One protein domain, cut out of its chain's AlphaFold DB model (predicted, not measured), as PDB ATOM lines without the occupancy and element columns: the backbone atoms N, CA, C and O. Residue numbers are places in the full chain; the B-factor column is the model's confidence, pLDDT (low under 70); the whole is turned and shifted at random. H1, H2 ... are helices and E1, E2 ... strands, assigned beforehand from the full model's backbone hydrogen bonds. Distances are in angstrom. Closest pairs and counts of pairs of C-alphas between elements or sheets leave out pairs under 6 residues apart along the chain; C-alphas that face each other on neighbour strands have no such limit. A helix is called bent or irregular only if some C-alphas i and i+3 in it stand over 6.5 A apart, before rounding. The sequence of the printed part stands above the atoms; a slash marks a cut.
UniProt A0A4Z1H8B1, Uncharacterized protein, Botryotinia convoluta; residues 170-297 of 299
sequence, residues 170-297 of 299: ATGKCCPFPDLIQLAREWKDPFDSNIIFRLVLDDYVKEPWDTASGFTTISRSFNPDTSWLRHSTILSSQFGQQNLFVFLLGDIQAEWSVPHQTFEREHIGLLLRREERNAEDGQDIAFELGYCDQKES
ATOM      1  N   ALA A 170     278.724 353.829 389.895       92.12
ATOM      2  CA  ALA A 170     278.912 352.622 389.109       92.12
ATOM      3  C   ALA A 170     279.582 351.543 389.976       92.12
ATOM      4  O   ALA A 170     280.596 351.794 390.622       92.12
ATOM      5  N   THR A 171     279.010 350.340 390.029       94.81
ATOM      6  CA  THR A 171     279.542 349.193 390.785       94.81
ATOM      7  C   THR A 171     279.704 347.994 389.862       94.81
ATOM      8  O   THR A 171     278.791 347.655 389.114       94.81
ATOM      9  N   GLY A 172     280.864 347.346 389.897       95.81
ATOM     10  CA  GLY A 172     281.210 346.275 388.966       95.81
ATOM     11  C   GLY A 172     282.707 345.995 388.960       95.81
ATOM     12  O   GLY A 172     283.460 346.564 389.753       95.81
ATOM     13  N   LYS A 173     283.140 345.102 388.067       96.31
ATOM     14  CA  LYS A 173     284.565 344.802 387.885       96.31
ATOM     15  C   LYS A 173     285.250 345.956 387.159       96.31
ATOM     16  O   LYS A 173     284.731 346.466 386.171       96.31
ATOM     17  N   CYS A 174     286.444 346.315 387.608       95.62
ATOM     18  CA  CYS A 174     287.304 347.271 386.927       95.62
ATOM     19  C   CYS A 174     288.757 346.805 386.948       95.62
ATOM     20  O   CYS A 174     289.177 346.130 387.889       95.62
ATOM     21  N   CYS A 175     289.531 347.219 385.954       94.75
ATOM     22  CA  CYS A 175     290.983 347.082 385.954       94.75
ATOM     23  C   CYS A 175     291.651 348.397 385.525       94.75
ATOM     24  O   CYS A 175     291.029 349.203 384.826       94.75
ATOM     25  N   PRO A 176     292.904 348.646 385.929       95.62
ATOM     26  CA  PRO A 176     293.723 349.680 385.313       95.62
ATOM     27  C   PRO A 176     293.825 349.462 383.799       95.62
ATOM     28  O   PRO A 176     294.029 348.345 383.323       95.62
ATOM     29  N   PHE A 177     293.718 350.539 383.022       92.94
ATOM     30  CA  PHE A 177     293.855 350.467 381.570       92.94
ATOM     31  C   PHE A 177     295.209 349.887 381.116       92.94
ATOM     32  O   PHE A 177     295.193 349.071 380.193       92.94
ATOM     33  N   PRO A 178     296.363 350.204 381.750       91.69
ATOM     34  CA  PRO A 178     297.645 349.583 381.404       91.69
ATOM     35  C   PRO A 178     297.644 348.056 381.503       91.69
ATOM     36  O   PRO A 178     298.240 347.404 380.647       91.69
ATOM     37  N   ASP A 179     296.934 347.492 382.482       92.19
ATOM     38  CA  ASP A 179     296.840 346.044 382.677       92.19
ATOM     39  C   ASP A 179     296.073 345.397 381.518       92.19
ATOM     40  O   ASP A 179     296.477 344.353 381.010       92.19
ATOM     41  N   LEU A 180     295.016 346.057 381.026       88.31
ATOM     42  CA  LEU A 180     294.306 345.619 379.822       88.31
ATOM     43  C   LEU A 180     295.207 345.690 378.577       88.31
ATOM     44  O   LEU A 180     295.197 344.768 377.762       88.31
ATOM     45  N   ILE A 181     296.018 346.751 378.438       86.62
ATOM     46  CA  ILE A 181     296.990 346.851 377.336       86.62
ATOM     47  C   ILE A 181     297.992 345.696 377.397       86.62
ATOM     48  O   ILE A 181     298.334 345.116 376.367       86.62
ATOM     49  N   GLN A 182     298.498 345.395 378.593       87.50
ATOM     50  CA  GLN A 182     299.453 344.318 378.807       87.50
ATOM     51  C   GLN A 182     298.833 342.964 378.466       87.50
ATOM     52  O   GLN A 182     299.418 342.235 377.666       87.50
ATOM     53  N   LEU A 183     297.628 342.681 378.968       84.31
ATOM     54  CA  LEU A 183     296.892 341.454 378.668       84.31
ATOM     55  C   LEU A 183     296.742 341.250 377.156       84.31
ATOM     56  O   LEU A 183     297.077 340.193 376.633       84.31
ATOM     57  N   ALA A 184     296.318 342.288 376.438       81.62
ATOM     58  CA  ALA A 184     296.148 342.239 374.991       81.62
ATOM     59  C   ALA A 184     297.469 342.060 374.212       81.62
ATOM     60  O   ALA A 184     297.457 341.539 373.102       81.62
ATOM     61  N   ARG A 185     298.617 342.482 374.765       81.44
ATOM     62  CA  ARG A 185     299.949 342.251 374.163       81.44
ATOM     63  C   ARG A 185     300.492 340.855 374.447       81.44
ATOM     64  O   ARG A 185     301.237 340.304 373.636       81.44
ATOM     65  N   GLU A 186     300.204 340.339 375.634       82.44
ATOM     66  CA  GLU A 186     300.650 339.026 376.094       82.44
ATOM     67  C   GLU A 186     299.783 337.899 375.544       82.44
ATOM     68  O   GLU A 186     300.257 336.764 375.461       82.44
ATOM     69  N   TRP A 187     298.560 338.215 375.110       74.44
ATOM     70  CA  TRP A 187     297.677 337.277 374.437       74.44
ATOM     71  C   TRP A 187     298.320 336.775 373.139       74.44
ATOM     72  O   TRP A 187     298.337 337.441 372.105       74.44
ATOM     73  N   LYS A 188     298.908 335.583 373.225       60.94
ATOM     74  CA  LYS A 188     299.602 334.877 372.147       60.94
ATOM     75  C   LYS A 188     299.083 333.449 372.048       60.94
ATOM     76  O   LYS A 188     299.891 332.527 371.955       60.94
ATOM     77  N   ASP A 189     297.772 333.242 372.157       56.28
ATOM     78  CA  ASP A 189     297.233 331.897 371.973       56.28
ATOM     79  C   ASP A 189     297.446 331.468 370.505       56.28
ATOM     80  O   ASP A 189     296.930 332.124 369.597       56.28
ATOM     81  N   PRO A 190     298.239 330.414 370.234       47.59
ATOM     82  CA  PRO A 190     298.453 329.919 368.878       47.59
ATOM     83  C   PRO A 190     297.213 329.232 368.280       47.59
ATOM     84  O   PRO A 190     297.226 328.928 367.087       47.59
ATOM     85  N   PHE A 191     296.168 328.981 369.077       51.22
ATOM     86  CA  PHE A 191     294.924 328.335 368.654       51.22
ATOM     87  C   PHE A 191     293.710 329.273 368.629       51.22
ATOM     88  O   PHE A 191     292.702 328.907 368.028       51.22
ATOM     89  N   ASP A 192     293.806 330.468 369.219       56.81
ATOM     90  CA  ASP A 192     292.695 331.420 369.320       56.81
ATOM     91  C   ASP A 192     293.125 332.815 368.839       56.81
ATOM     92  O   ASP A 192     293.560 333.689 369.594       56.81
ATOM     93  N   SER A 193     293.084 332.999 367.519       51.75
ATOM     94  CA  SER A 193     293.657 334.163 366.840       51.75
ATOM     95  C   SER A 193     292.766 335.411 366.816       51.75
ATOM     96  O   SER A 193     293.103 336.344 366.095       51.75
ATOM     97  N   ASN A 194     291.647 335.476 367.551       63.28
ATOM     98  CA  ASN A 194     290.617 336.491 367.277       63.28
ATOM     99  C   ASN A 194     290.076 337.263 368.495       63.28
ATOM    100  O   ASN A 194     288.949 337.762 368.430       63.28
ATOM    101  N   ILE A 195     290.849 337.458 369.574       68.75
ATOM    102  CA  ILE A 195     290.474 338.520 370.526       68.75
ATOM    103  C   ILE A 195     290.711 339.877 369.862       68.75
ATOM    104  O   ILE A 195     291.831 340.383 369.788       68.75
ATOM    105  N   ILE A 196     289.622 340.468 369.381       74.06
ATOM    106  CA  ILE A 196     289.607 341.799 368.783       74.06
ATOM    107  C   ILE A 196     289.278 342.802 369.880       74.06
ATOM    108  O   ILE A 196     288.185 342.774 370.451       74.06
ATOM    109  N   PHE A 197     290.212 343.716 370.131       79.25
ATOM    110  CA  PHE A 197     289.985 344.879 370.980       79.25
ATOM    111  C   PHE A 197     289.559 346.067 370.123       79.25
ATOM    112  O   PHE A 197     290.259 346.440 369.176       79.25
ATOM    113  N   ARG A 198     288.439 346.712 370.465       83.31
ATOM    114  CA  ARG A 198     288.039 347.974 369.824       83.31
ATOM    115  C   ARG A 198     287.902 349.070 370.852       83.31
ATOM    116  O   ARG A 198     287.220 348.915 371.854       83.31
ATOM    117  N   LEU A 199     288.511 350.210 370.565       86.56
ATOM    118  CA  LEU A 199     288.389 351.398 371.390       86.56
ATOM    119  C   LEU A 199     287.549 352.432 370.647       86.56
ATOM    120  O   LEU A 199     287.892 352.841 369.536       86.56
ATOM    121  N   VAL A 200     286.460 352.868 371.267       87.69
ATOM    122  CA  VAL A 200     285.602 353.921 370.735       87.69
ATOM    123  C   VAL A 200     285.651 355.096 371.701       87.69
ATOM    124  O   VAL A 200     285.347 354.967 372.876       87.69
ATOM    125  N   LEU A 201     286.091 356.248 371.210       89.88
ATOM    126  CA  LEU A 201     286.221 357.458 372.021       89.88
ATOM    127  C   LEU A 201     285.228 358.514 371.562       89.88
ATOM    128  O   LEU A 201     284.821 358.510 370.391       89.88
ATOM    129  N   ASP A 202     284.909 359.425 372.471       90.75
ATOM    130  CA  ASP A 202     284.174 360.644 372.167       90.75
ATOM    131  C   ASP A 202     284.887 361.464 371.091       90.75
ATOM    132  O   ASP A 202     286.119 361.468 370.988       90.75
ATOM    133  N   ASP A 203     284.111 362.148 370.254       88.69
ATOM    134  CA  ASP A 203     284.669 362.846 369.096       88.69
ATOM    135  C   ASP A 203     285.553 364.016 369.551       88.69
ATOM    136  O   ASP A 203     286.663 364.168 369.047       88.69
ATOM    137  N   TYR A 204     285.151 364.742 370.600       87.62
ATOM    138  CA  TYR A 204     285.952 365.834 371.170       87.62
ATOM    139  C   TYR A 204     287.287 365.361 371.774       87.62
ATOM    140  O   TYR A 204     288.225 366.148 371.905       87.62
ATOM    141  N   VAL A 205     287.393 364.079 372.147       87.12
ATOM    142  CA  VAL A 205     288.646 363.478 372.628       87.12
ATOM    143  C   VAL A 205     289.571 363.159 371.449       87.12
ATOM    144  O   VAL A 205     290.786 363.306 371.570       87.12
ATOM    145  N   LYS A 206     289.010 362.767 370.297       83.69
ATOM    146  CA  LYS A 206     289.756 362.434 369.070       83.69
ATOM    147  C   LYS A 206     290.197 363.657 368.268       83.69
ATOM    148  O   LYS A 206     291.289 363.643 367.702       83.69
ATOM    149  N   GLU A 207     289.367 364.699 368.214       77.81
ATOM    150  CA  GLU A 207     289.561 365.895 367.379       77.81
ATOM    151  C   GLU A 207     290.976 366.505 367.446       77.81
ATOM    152  O   GLU A 207     291.549 366.799 366.385       77.81
ATOM    153  N   PRO A 208     291.604 366.661 368.632       77.38
ATOM    154  CA  PRO A 208     292.965 367.186 368.723       77.38
ATOM    155  C   PRO A 208     293.993 366.323 367.980       77.38
ATOM    156  O   PRO A 208     294.973 366.839 367.445       77.38
ATOM    157  N   TRP A 209     293.782 365.009 367.924       73.81
ATOM    158  CA  TRP A 209     294.730 364.053 367.352       73.81
ATOM    159  C   TRP A 209     294.563 363.910 365.843       73.81
ATOM    160  O   TRP A 209     295.562 363.840 365.119       73.81
ATOM    161  N   ASP A 210     293.322 363.915 365.359       68.69
ATOM    162  CA  ASP A 210     293.025 363.875 363.924       68.69
ATOM    163  C   ASP A 210     293.538 365.148 363.234       68.69
ATOM    164  O   ASP A 210     294.158 365.085 362.168       68.69
ATOM    165  N   THR A 211     293.406 366.296 363.907       64.44
ATOM    166  CA  THR A 211     293.898 367.587 363.408       64.44
ATOM    167  C   THR A 211     295.429 367.671 363.442       64.44
ATOM    168  O   THR A 211     296.046 368.076 362.457       64.44
ATOM    169  N   ALA A 212     296.069 367.245 364.540       59.41
ATOM    170  CA  ALA A 212     297.529 367.289 364.689       59.41
ATOM    171  C   ALA A 212     298.268 366.327 363.745       59.41
ATOM    172  O   ALA A 212     299.425 366.558 363.398       59.41
ATOM    173  N   SER A 213     297.611 365.246 363.321       56.75
ATOM    174  CA  SER A 213     298.203 364.252 362.426       56.75
ATOM    175  C   SER A 213     297.951 364.526 360.937       56.75
ATOM    176  O   SER A 213     298.435 363.768 360.098       56.75
ATOM    177  N   GLY A 214     297.239 365.609 360.590       48.88
ATOM    178  CA  GLY A 214     296.929 365.962 359.199       48.88
ATOM    179  C   GLY A 214     296.020 364.950 358.490       48.88
ATOM    180  O   GLY A 214     295.948 364.943 357.261       48.88
ATOM    181  N   PHE A 215     295.336 364.079 359.241       48.66
ATOM    182  CA  PHE A 215     294.464 363.051 358.687       48.66
ATOM    183  C   PHE A 215     293.085 363.642 358.378       48.66
ATOM    184  O   PHE A 215     292.187 363.698 359.213       48.66
ATOM    185  N   THR A 216     292.876 364.045 357.128       37.56
ATOM    186  CA  THR A 216     291.547 364.355 356.596       37.56
ATOM    187  C   THR A 216     290.740 363.073 356.408       37.56
ATOM    188  O   THR A 216     290.761 362.490 355.335       37.56
ATOM    189  N   THR A 217     290.026 362.623 357.449       38.16
ATOM    190  CA  THR A 217     288.870 361.694 357.378       38.16
ATOM    191  C   THR A 217     288.954 360.643 356.250       38.16
ATOM    192  O   THR A 217     288.071 360.550 355.395       38.16
ATOM    193  N   ILE A 218     290.029 359.849 356.190       34.31
ATOM    194  CA  ILE A 218     290.121 358.765 355.205       34.31
ATOM    195  C   ILE A 218     289.442 357.538 355.803       34.31
ATOM    196  O   ILE A 218     290.031 356.751 356.538       34.31
ATOM    197  N   SER A 219     288.176 357.375 355.428       38.41
ATOM    198  CA  SER A 219     287.452 356.107 355.429       38.41
ATOM    199  C   SER A 219     288.175 355.096 354.527       38.41
ATOM    200  O   SER A 219     287.790 354.918 353.372       38.41
ATOM    201  N   ARG A 220     289.228 354.438 355.020       33.16
ATOM    202  CA  ARG A 220     289.780 353.212 354.422       33.16
ATOM    203  C   ARG A 220     290.309 352.297 355.514       33.16
ATOM    204  O   ARG A 220     291.301 352.630 356.146       33.16
ATOM    205  N   SER A 221     289.594 351.188 355.719       35.81
ATOM    206  CA  SER A 221     290.035 349.927 356.335       35.81
ATOM    207  C   SER A 221     291.297 350.022 357.204       35.81
ATOM    208  O   SER A 221     292.345 349.471 356.867       35.81
ATOM    209  N   PHE A 222     291.216 350.732 358.328       41.03
ATOM    210  CA  PHE A 222     292.224 350.549 359.362       41.03
ATOM    211  C   PHE A 222     291.955 349.198 359.992       41.03
ATOM    212  O   PHE A 222     290.817 348.933 360.376       41.03
ATOM    213  N   ASN A 223     292.983 348.353 360.073       45.56
ATOM    214  CA  ASN A 223     292.890 347.138 360.859       45.56
ATOM    215  C   ASN A 223     292.558 347.565 362.309       45.56
ATOM    216  O   ASN A 223     293.412 348.215 362.936       45.56
ATOM    217  N   PRO A 224     291.329 347.301 362.808       51.09
ATOM    218  CA  PRO A 224     290.877 347.783 364.112       51.09
ATOM    219  C   PRO A 224     291.862 347.393 365.224       51.09
ATOM    220  O   PRO A 224     292.126 348.217 366.105       51.09
ATOM    221  N   ASP A 225     292.525 346.244 365.063       54.84
ATOM    222  CA  ASP A 225     293.499 345.642 365.977       54.84
ATOM    223  C   ASP A 225     294.739 346.506 366.247       54.84
ATOM    224  O   ASP A 225     295.412 346.335 367.261       54.84
ATOM    225  N   THR A 226     295.056 347.474 365.380       62.31
ATOM    226  CA  THR A 226     296.222 348.368 365.567       62.31
ATOM    227  C   THR A 226     295.834 349.771 366.026       62.31
ATOM    228  O   THR A 226     296.631 350.476 366.651       62.31
ATOM    229  N   SER A 227     294.595 350.183 365.748       67.31
ATOM    230  CA  SER A 227     294.118 351.527 366.071       67.31
ATOM    231  C   SER A 227     294.034 351.746 367.582       67.31
ATOM    232  O   SER A 227     294.440 352.798 368.074       67.31
ATOM    233  N   TRP A 228     293.584 350.747 368.340       75.69
ATOM    234  CA  TRP A 228     293.424 350.863 369.787       75.69
ATOM    235  C   TRP A 228     294.780 351.003 370.513       75.69
ATOM    236  O   TRP A 228     294.885 351.824 371.420       75.69
ATOM    237  N   LEU A 229     295.846 350.321 370.059       77.50
ATOM    238  CA  LEU A 229     297.216 350.468 370.593       77.50
ATOM    239  C   LEU A 229     297.794 351.874 370.382       77.50
ATOM    240  O   LEU A 229     298.518 352.406 371.230       77.50
ATOM    241  N   ARG A 230     297.484 352.492 369.238       78.94
ATOM    242  CA  ARG A 230     297.894 353.874 368.967       78.94
ATOM    243  C   ARG A 230     297.198 354.828 369.932       78.94
ATOM    244  O   ARG A 230     297.865 355.629 370.585       78.94
ATOM    245  N   HIS A 231     295.877 354.715 370.051       82.25
ATOM    246  CA  HIS A 231     295.100 355.564 370.952       82.25
ATOM    247  C   HIS A 231     295.462 355.329 372.420       82.25
ATOM    248  O   HIS A 231     295.538 356.292 373.174       82.25
ATOM    249  N   SER A 232     295.768 354.097 372.835       83.81
ATOM    250  CA  SER A 232     296.124 353.813 374.228       83.81
ATOM    251  C   SER A 232     297.412 354.501 374.671       83.81
ATOM    252  O   SER A 232     297.489 354.990 375.798       83.81
ATOM    253  N   THR A 233     298.398 354.614 373.776       85.25
ATOM    254  CA  THR A 233     299.638 355.361 374.039       85.25
ATOM    255  C   THR A 233     299.356 356.855 374.210       85.25
ATOM    256  O   THR A 233     299.871 357.481 375.136       85.25
ATOM    257  N   ILE A 234     298.501 357.419 373.351       86.62
ATOM    258  CA  ILE A 234     298.122 358.837 373.406       86.62
ATOM    259  C   ILE A 234     297.340 359.134 374.691       86.62
ATOM    260  O   ILE A 234     297.708 360.044 375.430       86.62
ATOM    261  N   LEU A 235     296.328 358.320 375.002       89.31
ATOM    262  CA  LEU A 235     295.537 358.419 376.229       89.31
ATOM    263  C   LEU A 235     296.421 358.345 377.476       89.31
ATOM    264  O   LEU A 235     296.303 359.180 378.369       89.31
ATOM    265  N   SER A 236     297.343 357.381 377.512       89.56
ATOM    266  CA  SER A 236     298.290 357.206 378.618       89.56
ATOM    267  C   SER A 236     299.182 358.431 378.824       89.56
ATOM    268  O   SER A 236     299.429 358.820 379.962       89.56
ATOM    269  N   SER A 237     299.658 359.036 377.731       88.75
ATOM    270  CA  SER A 237     300.482 360.250 377.762       88.75
ATOM    271  C   SER A 237     299.688 361.467 378.243       88.75
ATOM    272  O   SER A 237     300.171 362.246 379.060       88.75
ATOM    273  N   GLN A 238     298.453 361.618 377.761       88.50
ATOM    274  CA  GLN A 238     297.624 362.790 378.027       88.50
ATOM    275  C   GLN A 238     297.005 362.780 379.429       88.50
ATOM    276  O   GLN A 238     296.947 363.820 380.081       88.50
ATOM    277  N   PHE A 239     296.521 361.625 379.881       89.38
ATOM    278  CA  PHE A 239     295.749 361.517 381.121       89.38
ATOM    279  C   PHE A 239     296.526 360.872 382.271       89.38
ATOM    280  O   PHE A 239     296.106 360.978 383.422       89.38
ATOM    281  N   GLY A 240     297.674 360.255 381.985       91.31
ATOM    282  CA  GLY A 240     298.442 359.468 382.944       91.31
ATOM    283  C   GLY A 240     297.908 358.040 383.053       91.31
ATOM    284  O   GLY A 240     296.713 357.811 383.230       91.31
ATOM    285  N   GLN A 241     298.807 357.061 382.970       89.81
ATOM    286  CA  GLN A 241     298.472 355.632 383.009       89.81
ATOM    287  C   GLN A 241     297.710 355.225 384.276       89.81
ATOM    288  O   GLN A 241     296.773 354.437 384.213       89.81
ATOM    289  N   GLN A 242     298.083 355.804 385.415       91.62
ATOM    290  CA  GLN A 242     297.491 355.552 386.727       91.62
ATOM    291  C   GLN A 242     296.076 356.125 386.895       91.62
ATOM    292  O   GLN A 242     295.400 355.817 387.876       91.62
ATOM    293  N   ASN A 243     295.642 356.972 385.961       93.25
ATOM    294  CA  ASN A 243     294.340 357.625 386.005       93.25
ATOM    295  C   ASN A 243     293.336 356.987 385.049       93.25
ATOM    296  O   ASN A 243     292.197 357.431 385.012       93.25
ATOM    297  N   LEU A 244     293.725 355.978 384.271       94.31
ATOM    298  CA  LEU A 244     292.842 355.330 383.311       94.31
ATOM    299  C   LEU A 244     292.447 353.942 383.802       94.31
ATOM    300  O   LEU A 244     293.299 353.123 384.149       94.31
ATOM    301  N   PHE A 245     291.151 353.669 383.785       95.00
ATOM    302  CA  PHE A 245     290.558 352.409 384.217       95.00
ATOM    303  C   PHE A 245     289.584 351.910 383.163       95.00
ATOM    304  O   PHE A 245     288.991 352.705 382.449       95.00
ATOM    305  N   VAL A 246     289.389 350.605 383.068       94.81
ATOM    306  CA  VAL A 246     288.314 350.012 382.275       94.81
ATOM    307  C   VAL A 246     287.345 349.342 383.227       94.81
ATOM    308  O   VAL A 246     287.722 348.474 384.012       94.81
ATOM    309  N   PHE A 247     286.095 349.776 383.176       95.75
ATOM    310  CA  PHE A 247     284.990 349.278 383.973       95.75
ATOM    311  C   PHE A 247     284.114 348.367 383.122       95.75
ATOM    312  O   PHE A 247     283.503 348.810 382.154       95.75
ATOM    313  N   LEU A 248     284.063 347.082 383.459       96.19
ATOM    314  CA  LEU A 248     283.319 346.089 382.695       96.19
ATOM    315  C   LEU A 248     281.816 346.279 382.919       96.19
ATOM    316  O   LEU A 248     281.321 346.087 384.027       96.19
ATOM    317  N   LEU A 249     281.087 346.618 381.856       95.81
ATOM    318  CA  LEU A 249     279.631 346.744 381.877       95.81
ATOM    319  C   LEU A 249     278.933 345.386 381.761       95.81
ATOM    320  O   LEU A 249     277.848 345.193 382.312       95.81
ATOM    321  N   GLY A 250     279.556 344.442 381.062       95.25
ATOM    322  CA  GLY A 250     279.061 343.087 380.853       95.25
ATOM    323  C   GLY A 250     279.361 342.621 379.443       95.25
ATOM    324  O   GLY A 250     280.354 343.046 378.865       95.25
ATOM    325  N   ASP A 251     278.506 341.774 378.885       94.44
ATOM    326  CA  ASP A 251     278.729 341.191 377.566       94.44
ATOM    327  C   ASP A 251     277.437 341.082 376.744       94.44
ATOM    328  O   ASP A 251     276.334 340.981 377.287       94.44
ATOM    329  N   ILE A 252     277.566 341.110 375.419       92.62
ATOM    330  CA  ILE A 252     276.469 340.970 374.455       92.62
ATOM    331  C   ILE A 252     276.742 339.819 373.493       92.62
ATOM    332  O   ILE A 252     277.877 339.384 373.316       92.62
ATOM    333  N   GLN A 253     275.687 339.309 372.867       90.56
ATOM    334  CA  GLN A 253     275.825 338.342 371.789       90.56
ATOM    335  C   GLN A 253     276.364 339.041 370.535       90.56
ATOM    336  O   GLN A 253     275.742 339.983 370.036       90.56
ATOM    337  N   ALA A 254     277.495 338.551 370.033       84.50
ATOM    338  CA  ALA A 254     278.110 339.002 368.796       84.50
ATOM    339  C   ALA A 254     277.310 338.540 367.565       84.50
ATOM    340  O   ALA A 254     276.298 337.834 367.650       84.50
ATOM    341  N   GLU A 255     277.801 338.905 366.385       81.06
ATOM    342  CA  GLU A 255     277.357 338.298 365.133       81.06
ATOM    343  C   GLU A 255     277.709 336.802 365.070       81.06
ATOM    344  O   GLU A 255     278.554 336.296 365.809       81.06
ATOM    345  N   TRP A 256     277.017 336.074 364.192       77.50
ATOM    346  CA  TRP A 256     277.272 334.652 363.986       77.50
ATOM    347  C   TRP A 256     278.681 334.432 363.432       77.50
ATOM    348  O   TRP A 256     279.019 334.936 362.358       77.50
ATOM    349  N   SER A 257     279.479 333.636 364.135       76.56
ATOM    350  CA  SER A 257     280.817 333.258 363.703       76.56
ATOM    351  C   SER A 257     280.726 332.025 362.810       76.56
ATOM    352  O   SER A 257     280.448 330.920 363.277       76.56
ATOM    353  N   VAL A 258     280.940 332.209 361.502       72.75
ATOM    354  CA  VAL A 258     280.936 331.104 360.524       72.75
ATOM    355  C   VAL A 258     281.979 330.031 360.865       72.75
ATOM    356  O   VAL A 258     281.602 328.857 360.845       72.75
ATOM    357  N   PRO A 259     283.240 330.373 361.220       74.75
ATOM    358  CA  PRO A 259     284.248 329.367 361.560       74.75
ATOM    359  C   PRO A 259     283.855 328.499 362.759       74.75
ATOM    360  O   PRO A 259     284.090 327.294 362.744       74.75
ATOM    361  N   HIS A 260     283.225 329.100 363.772       75.44
ATOM    362  CA  HIS A 260     282.893 328.425 365.029       75.44
ATOM    363  C   HIS A 260     281.461 327.879 365.080       75.44
ATOM    364  O   HIS A 260     281.098 327.211 366.043       75.44
ATOM    365  N   GLN A 261     280.637 328.163 364.064       81.19
ATOM    366  CA  GLN A 261     279.214 327.807 364.016       81.19
ATOM    367  C   GLN A 261     278.462 328.152 365.312       81.19
ATOM    368  O   GLN A 261     277.621 327.391 365.793       81.19
ATOM    369  N   THR A 262     278.788 329.300 365.899       84.44
ATOM    370  CA  THR A 262     278.186 329.768 367.145       84.44
ATOM    371  C   THR A 262     278.118 331.288 367.158       84.44
ATOM    372  O   THR A 262     278.806 331.972 366.395       84.44
ATOM    373  N   PHE A 263     277.279 331.830 368.032       84.50
ATOM    374  CA  PHE A 263     277.332 333.248 368.350       84.50
ATOM    375  C   PHE A 263     278.399 333.474 369.416       84.50
ATOM    376  O   PHE A 263     278.290 332.966 370.532       84.50
ATOM    377  N   GLU A 264     279.420 334.248 369.067       85.69
ATOM    378  CA  GLU A 264     280.444 334.683 370.016       85.69
ATOM    379  C   GLU A 264     279.867 335.706 371.004       85.69
ATOM    380  O   GLU A 264     278.716 336.146 370.880       85.69
ATOM    381  N   ARG A 265     280.660 336.086 372.010       88.31
ATOM    382  CA  ARG A 265     280.282 337.149 372.947       88.31
ATOM    383  C   ARG A 265     281.275 338.299 372.885       88.31
ATOM    384  O   ARG A 265     282.482 338.089 372.802       88.31
ATOM    385  N   GLU A 266     280.742 339.512 372.928       89.25
ATOM    386  CA  GLU A 266     281.516 340.750 372.982       89.25
ATOM    387  C   GLU A 266     281.379 341.334 374.387       89.25
ATOM    388  O   GLU A 266     280.276 341.659 374.828       89.25
ATOM    389  N   HIS A 267     282.486 341.416 375.117       92.25
ATOM    390  CA  HIS A 267     282.576 342.104 376.396       92.25
ATOM    391  C   HIS A 267     282.662 343.603 376.166       92.25
ATOM    392  O   HIS A 267     283.429 344.093 375.340       92.25
ATOM    393  N   ILE A 268     281.889 344.329 376.955       92.94
ATOM    394  CA  ILE A 268     281.696 345.758 376.829       92.94
ATOM    395  C   ILE A 268     282.219 346.430 378.086       92.94
ATOM    396  O   ILE A 268     281.708 346.215 379.187       92.94
ATOM    397  N   GLY A 269     283.237 347.259 377.915       93.94
ATOM    398  CA  GLY A 269     283.876 348.040 378.955       93.94
ATOM    399  C   GLY A 269     283.742 349.539 378.720       93.94
ATOM    400  O   GLY A 269     283.654 350.028 377.594       93.94
ATOM    401  N   LEU A 270     283.778 350.273 379.820       93.75
ATOM    402  CA  LEU A 270     283.792 351.719 379.866       93.75
ATOM    403  C   LEU A 270     285.186 352.159 380.316       93.75
ATOM    404  O   LEU A 270     285.597 351.879 381.437       93.75
ATOM    405  N   LEU A 271     285.948 352.791 379.433       93.69
ATOM    406  CA  LEU A 271     287.158 353.519 379.779       93.69
ATOM    407  C   LEU A 271     286.777 354.713 380.658       93.69
ATOM    408  O   LEU A 271     285.917 355.508 380.306       93.69
ATOM    409  N   LEU A 272     287.426 354.827 381.800       92.38
ATOM    410  CA  LEU A 272     287.171 355.807 382.829       92.38
ATOM    411  C   LEU A 272     288.457 356.570 383.117       92.38
ATOM    412  O   LEU A 272     289.508 355.960 383.322       92.38
ATOM    413  N   ARG A 273     288.371 357.894 383.202       91.62
ATOM    414  CA  ARG A 273     289.459 358.739 383.700       91.62
ATOM    415  C   ARG A 273     289.183 359.163 385.134       91.62
ATOM    416  O   ARG A 273     288.227 359.883 385.369       91.62
ATOM    417  N   ARG A 274     290.051 358.789 386.066       89.06
ATOM    418  CA  ARG A 274     290.041 359.270 387.447       89.06
ATOM    419  C   ARG A 274     290.305 360.775 387.490       89.06
ATOM    420  O   ARG A 274     291.336 361.236 386.998       89.06
ATOM    421  N   GLU A 275     289.418 361.509 388.148       84.44
ATOM    422  CA  GLU A 275     289.655 362.898 388.534       84.44
ATOM    423  C   GLU A 275     289.956 363.000 390.032       84.44
ATOM    424  O   GLU A 275     289.248 362.435 390.870       84.44
ATOM    425  N   GLU A 276     291.025 363.715 390.382       76.06
ATOM    426  CA  GLU A 276     291.302 364.091 391.767       76.06
ATOM    427  C   GLU A 276     290.468 365.328 392.105       76.06
ATOM    428  O   GLU A 276     290.723 366.419 391.596       76.06
ATOM    429  N   ARG A 277     289.452 365.169 392.956       66.88
ATOM    430  CA  ARG A 277     288.777 366.315 393.570       66.88
ATOM    431  C   ARG A 277     289.578 366.768 394.787       66.88
ATOM    432  O   ARG A 277     290.024 365.940 395.581       66.88
ATOM    433  N   ASN A 278     289.761 368.082 394.929       50.22
ATOM    434  CA  ASN A 278     290.363 368.665 396.125       50.22
ATOM    435  C   ASN A 278     289.576 368.198 397.359       50.22
ATOM    436  O   ASN A 278     288.350 368.262 397.380       50.22
ATOM    437  N   ALA A 279     290.294 367.708 398.368       46.16
ATOM    438  CA  ALA A 279     289.778 366.920 399.489       46.16
ATOM    439  C   ALA A 279     288.842 367.661 400.475       46.16
ATOM    440  O   ALA A 279     288.590 367.147 401.563       46.16
ATOM    441  N   GLU A 280     288.330 368.843 400.129       48.50
ATOM    442  CA  GLU A 280     287.432 369.617 400.998       48.50
ATOM    443  C   GLU A 280     285.974 369.115 400.957       48.50
ATOM    444  O   GLU A 280     285.268 369.275 401.947       48.50
ATOM    445  N   ASP A 281     285.556 368.407 399.897       45.44
ATOM    446  CA  ASP A 281     284.168 367.926 399.716       45.44
ATOM    447  C   ASP A 281     283.964 366.414 399.954       45.44
ATOM    448  O   ASP A 281     282.914 365.853 399.643       45.44
ATOM    449  N   GLY A 282     284.938 365.733 400.558       38.59
ATOM    450  CA  GLY A 282     284.866 364.285 400.764       38.59
ATOM    451  C   GLY A 282     285.283 363.489 399.521       38.59
ATOM    452  O   GLY A 282     285.261 363.964 398.388       38.59
ATOM    453  N   GLN A 283     285.785 362.277 399.759       32.78
ATOM    454  CA  GLN A 283     286.417 361.421 398.754       32.78
ATOM    455  C   GLN A 283     285.401 360.854 397.750       32.78
ATOM    456  O   GLN A 283     285.024 359.693 397.854       32.78
ATOM    457  N   ASP A 284     285.025 361.640 396.745       35.69
ATOM    458  CA  ASP A 284     284.288 361.148 395.582       35.69
ATOM    459  C   ASP A 284     285.177 361.170 394.334       35.69
ATOM    460  O   ASP A 284     285.713 362.205 393.929       35.69
ATOM    461  N   ILE A 285     285.338 359.995 393.721       37.59
ATOM    462  CA  ILE A 285     286.065 359.809 392.461       37.59
ATOM    463  C   ILE A 285     285.075 360.003 391.310       37.59
ATOM    464  O   ILE A 285     284.127 359.232 391.171       37.59
ATOM    465  N   ALA A 286     285.301 361.019 390.474       38.81
ATOM    466  CA  ALA A 286     284.557 361.221 389.232       38.81
ATOM    467  C   ALA A 286     285.291 360.565 388.052       38.81
ATOM    468  O   ALA A 286     286.525 360.504 388.045       38.81
ATOM    469  N   PHE A 287     284.523 360.076 387.071       40.09
ATOM    470  CA  PHE A 287     285.052 359.419 385.880       40.09
ATOM    471  C   PHE A 287     284.557 360.068 384.568       40.09
ATOM    472  O   PHE A 287     283.351 360.202 384.355       40.09
ATOM    473  N   GLU A 288     285.471 360.442 383.662       36.38
ATOM    474  CA  GLU A 288     285.157 360.797 382.257       36.38
ATOM    475  C   GLU A 288     285.249 359.546 381.360       36.38
ATOM    476  O   GLU A 288     286.121 358.702 381.578       36.38
ATOM    477  N   LEU A 289     284.338 359.408 380.387       40.44
ATOM    478  CA  LEU A 289     284.031 358.135 379.723       40.44
ATOM    479  C   LEU A 289     284.696 357.958 378.344       40.44
ATOM    480  O   LEU A 289     284.834 358.891 377.563       40.44
ATOM    481  N   GLY A 290     285.043 356.717 378.021       34.00
ATOM    482  CA  GLY A 290     285.352 356.191 376.690       34.00
ATOM    483  C   GLY A 290     284.942 354.715 376.642       34.00
ATOM    484  O   GLY A 290     284.549 354.159 377.655       34.00
ATOM    485  N   TYR A 291     285.002 354.042 375.503       31.38
ATOM    486  CA  TYR A 291     284.437 352.697 375.328       31.38
ATOM    487  C   TYR A 291     285.498 351.686 374.874       31.38
ATOM    488  O   TYR A 291     286.293 351.999 373.988       31.38
ATOM    489  N   CYS A 292     285.495 350.473 375.441       29.66
ATOM    490  CA  CYS A 292     286.359 349.354 375.052       29.66
ATOM    491  C   CYS A 292     285.525 348.084 374.804       29.66
ATOM    492  O   CYS A 292     284.748 347.680 375.656       29.66
ATOM    493  N   ASP A 293     285.707 347.454 373.652       31.66
ATOM    494  CA  ASP A 293     285.079 346.203 373.212       31.66
ATOM    495  C   ASP A 293     286.136 345.093 373.206       31.66
ATOM    496  O   ASP A 293     287.267 345.347 372.777       31.66
ATOM    497  N   GLN A 294     285.786 343.896 373.670       34.09
ATOM    498  CA  GLN A 294     286.636 342.705 373.640       34.09
ATOM    499  C   GLN A 294     285.808 341.499 373.182       34.09
ATOM    500  O   GLN A 294     284.887 341.078 373.875       34.09
ATOM    501  N   LYS A 295     286.160 340.883 372.052       35.06
ATOM    502  CA  LYS A 295     285.534 339.623 371.617       35.06
ATOM    503  C   LYS A 295     286.179 338.416 372.294       35.06
ATOM    504  O   LYS A 295     287.397 338.289 372.256       35.06
ATOM    505  N   GLU A 296     285.375 337.520 372.863       32.31
ATOM    506  CA  GLU A 296     285.822 336.193 373.303       32.31
ATOM    507  C   GLU A 296     285.075 335.100 372.522       32.31
ATOM    508  O   GLU A 296     283.841 335.012 372.558       32.31
ATOM    509  N   SER A 297     285.833 334.231 371.856       27.69
ATOM    510  CA  SER A 297     285.345 332.977 371.285       27.69
ATOM    511  C   SER A 297     285.449 331.899 372.370       27.69
ATOM    512  O   SER A 297     286.531 331.609 372.865       27.69
TER     513      SER A 297
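Overview. This is residues 170 to 297 of the 299 residues of an uncharacterized protein of Botryotinia convoluta (UniProt A0A4Z1H8B1). A long, twisted five-stranded sheet is the wall of this domain, with H1 and H3 over one face and the other face bare of helices. H2 is off the sheet, and residues 210 to 223, of which 210 to 212 belong to H2, stick out, as do residues 278 to 283 between E4 and E5. The printed part has 128 residues, with three named helices and five named strands in the order E1 H1 E2 H2 H3 E3 E4 E5; the sheet runs E1 E3 E4 E5 E2, antiparallel throughout, and the class is mixed. It is only just compact, close to loose, with a radius of gyration of the C-alphas of 16.5 A and spans of 56 by 39 by 24 A.

Arrangement. Start at E1, residues 174 to 176, an edge strand and the antiparallel neighbour of E3, residues 244 to 257; N 175 and O 246 are 2.9 A apart, within hydrogen-bond range. Next comes H1, residues 177 to 186, on the sheet at a height of 9.6 A; its closest C-alphas to E3 are Phe 177 and Phe 245, 4.7 A. Then find E2, residues 197 to 200, the other edge strand, antiparallel to E5, residues 286 to 296, with N 198 and O 293 2.9 A apart. H2, residues 203 to 212, is not on the sheet; it is irregular, only just, with C-alphas 205 and 208 6.9 A apart. H3, residues 224 to 239, is on the same face as H1 at a height of 8.6 A, slantwise to E2 at 57 degrees on the local plane; C-alphas Leu 199 and Trp 228 are the closest of E2 and H3, 5.3 A. H1 and H3 are close but not clearly touching: C-alphas Ile 181 and Leu 229, their closest, are 7.7 A apart. H2 and H3 are apart. E3, E4, residues 262 to 275, and E5 form a meander, each strand the antiparallel neighbour of the one before, in two hairpins; N 252 and O 266 are 2.8 A apart, N 269 and O 292 2.8 A. In H1 every O i to N i+4 pair is within hydrogen-bond range, in H2 4 of 6 and in H3 10 of 12.

Along the chain. Find C-alpha 174 at (287.304, 347.271, 386.927), where E1 begins. H3 runs 22.4 A from C-alpha 224 at (290.877, 347.783, 364.112). E3 is 31.9 A long and bends by 69 degrees at residue 250; E4 is 41.1 A. E5, 29.7 A, bends by 60 degrees at residue 289 and ends at C-alpha 296, (285.822, 336.193, 373.303).

Size, cuts and confidence. The C-alphas farthest apart are Pro 259 and Glu 280, 56.4 A. The printed part has no cut, and H2 to H3 is the long link. Mean pLDDT of the printed part is 72.0; residues 188 to 195, 210 to 227 and 277 to 297 are under 70.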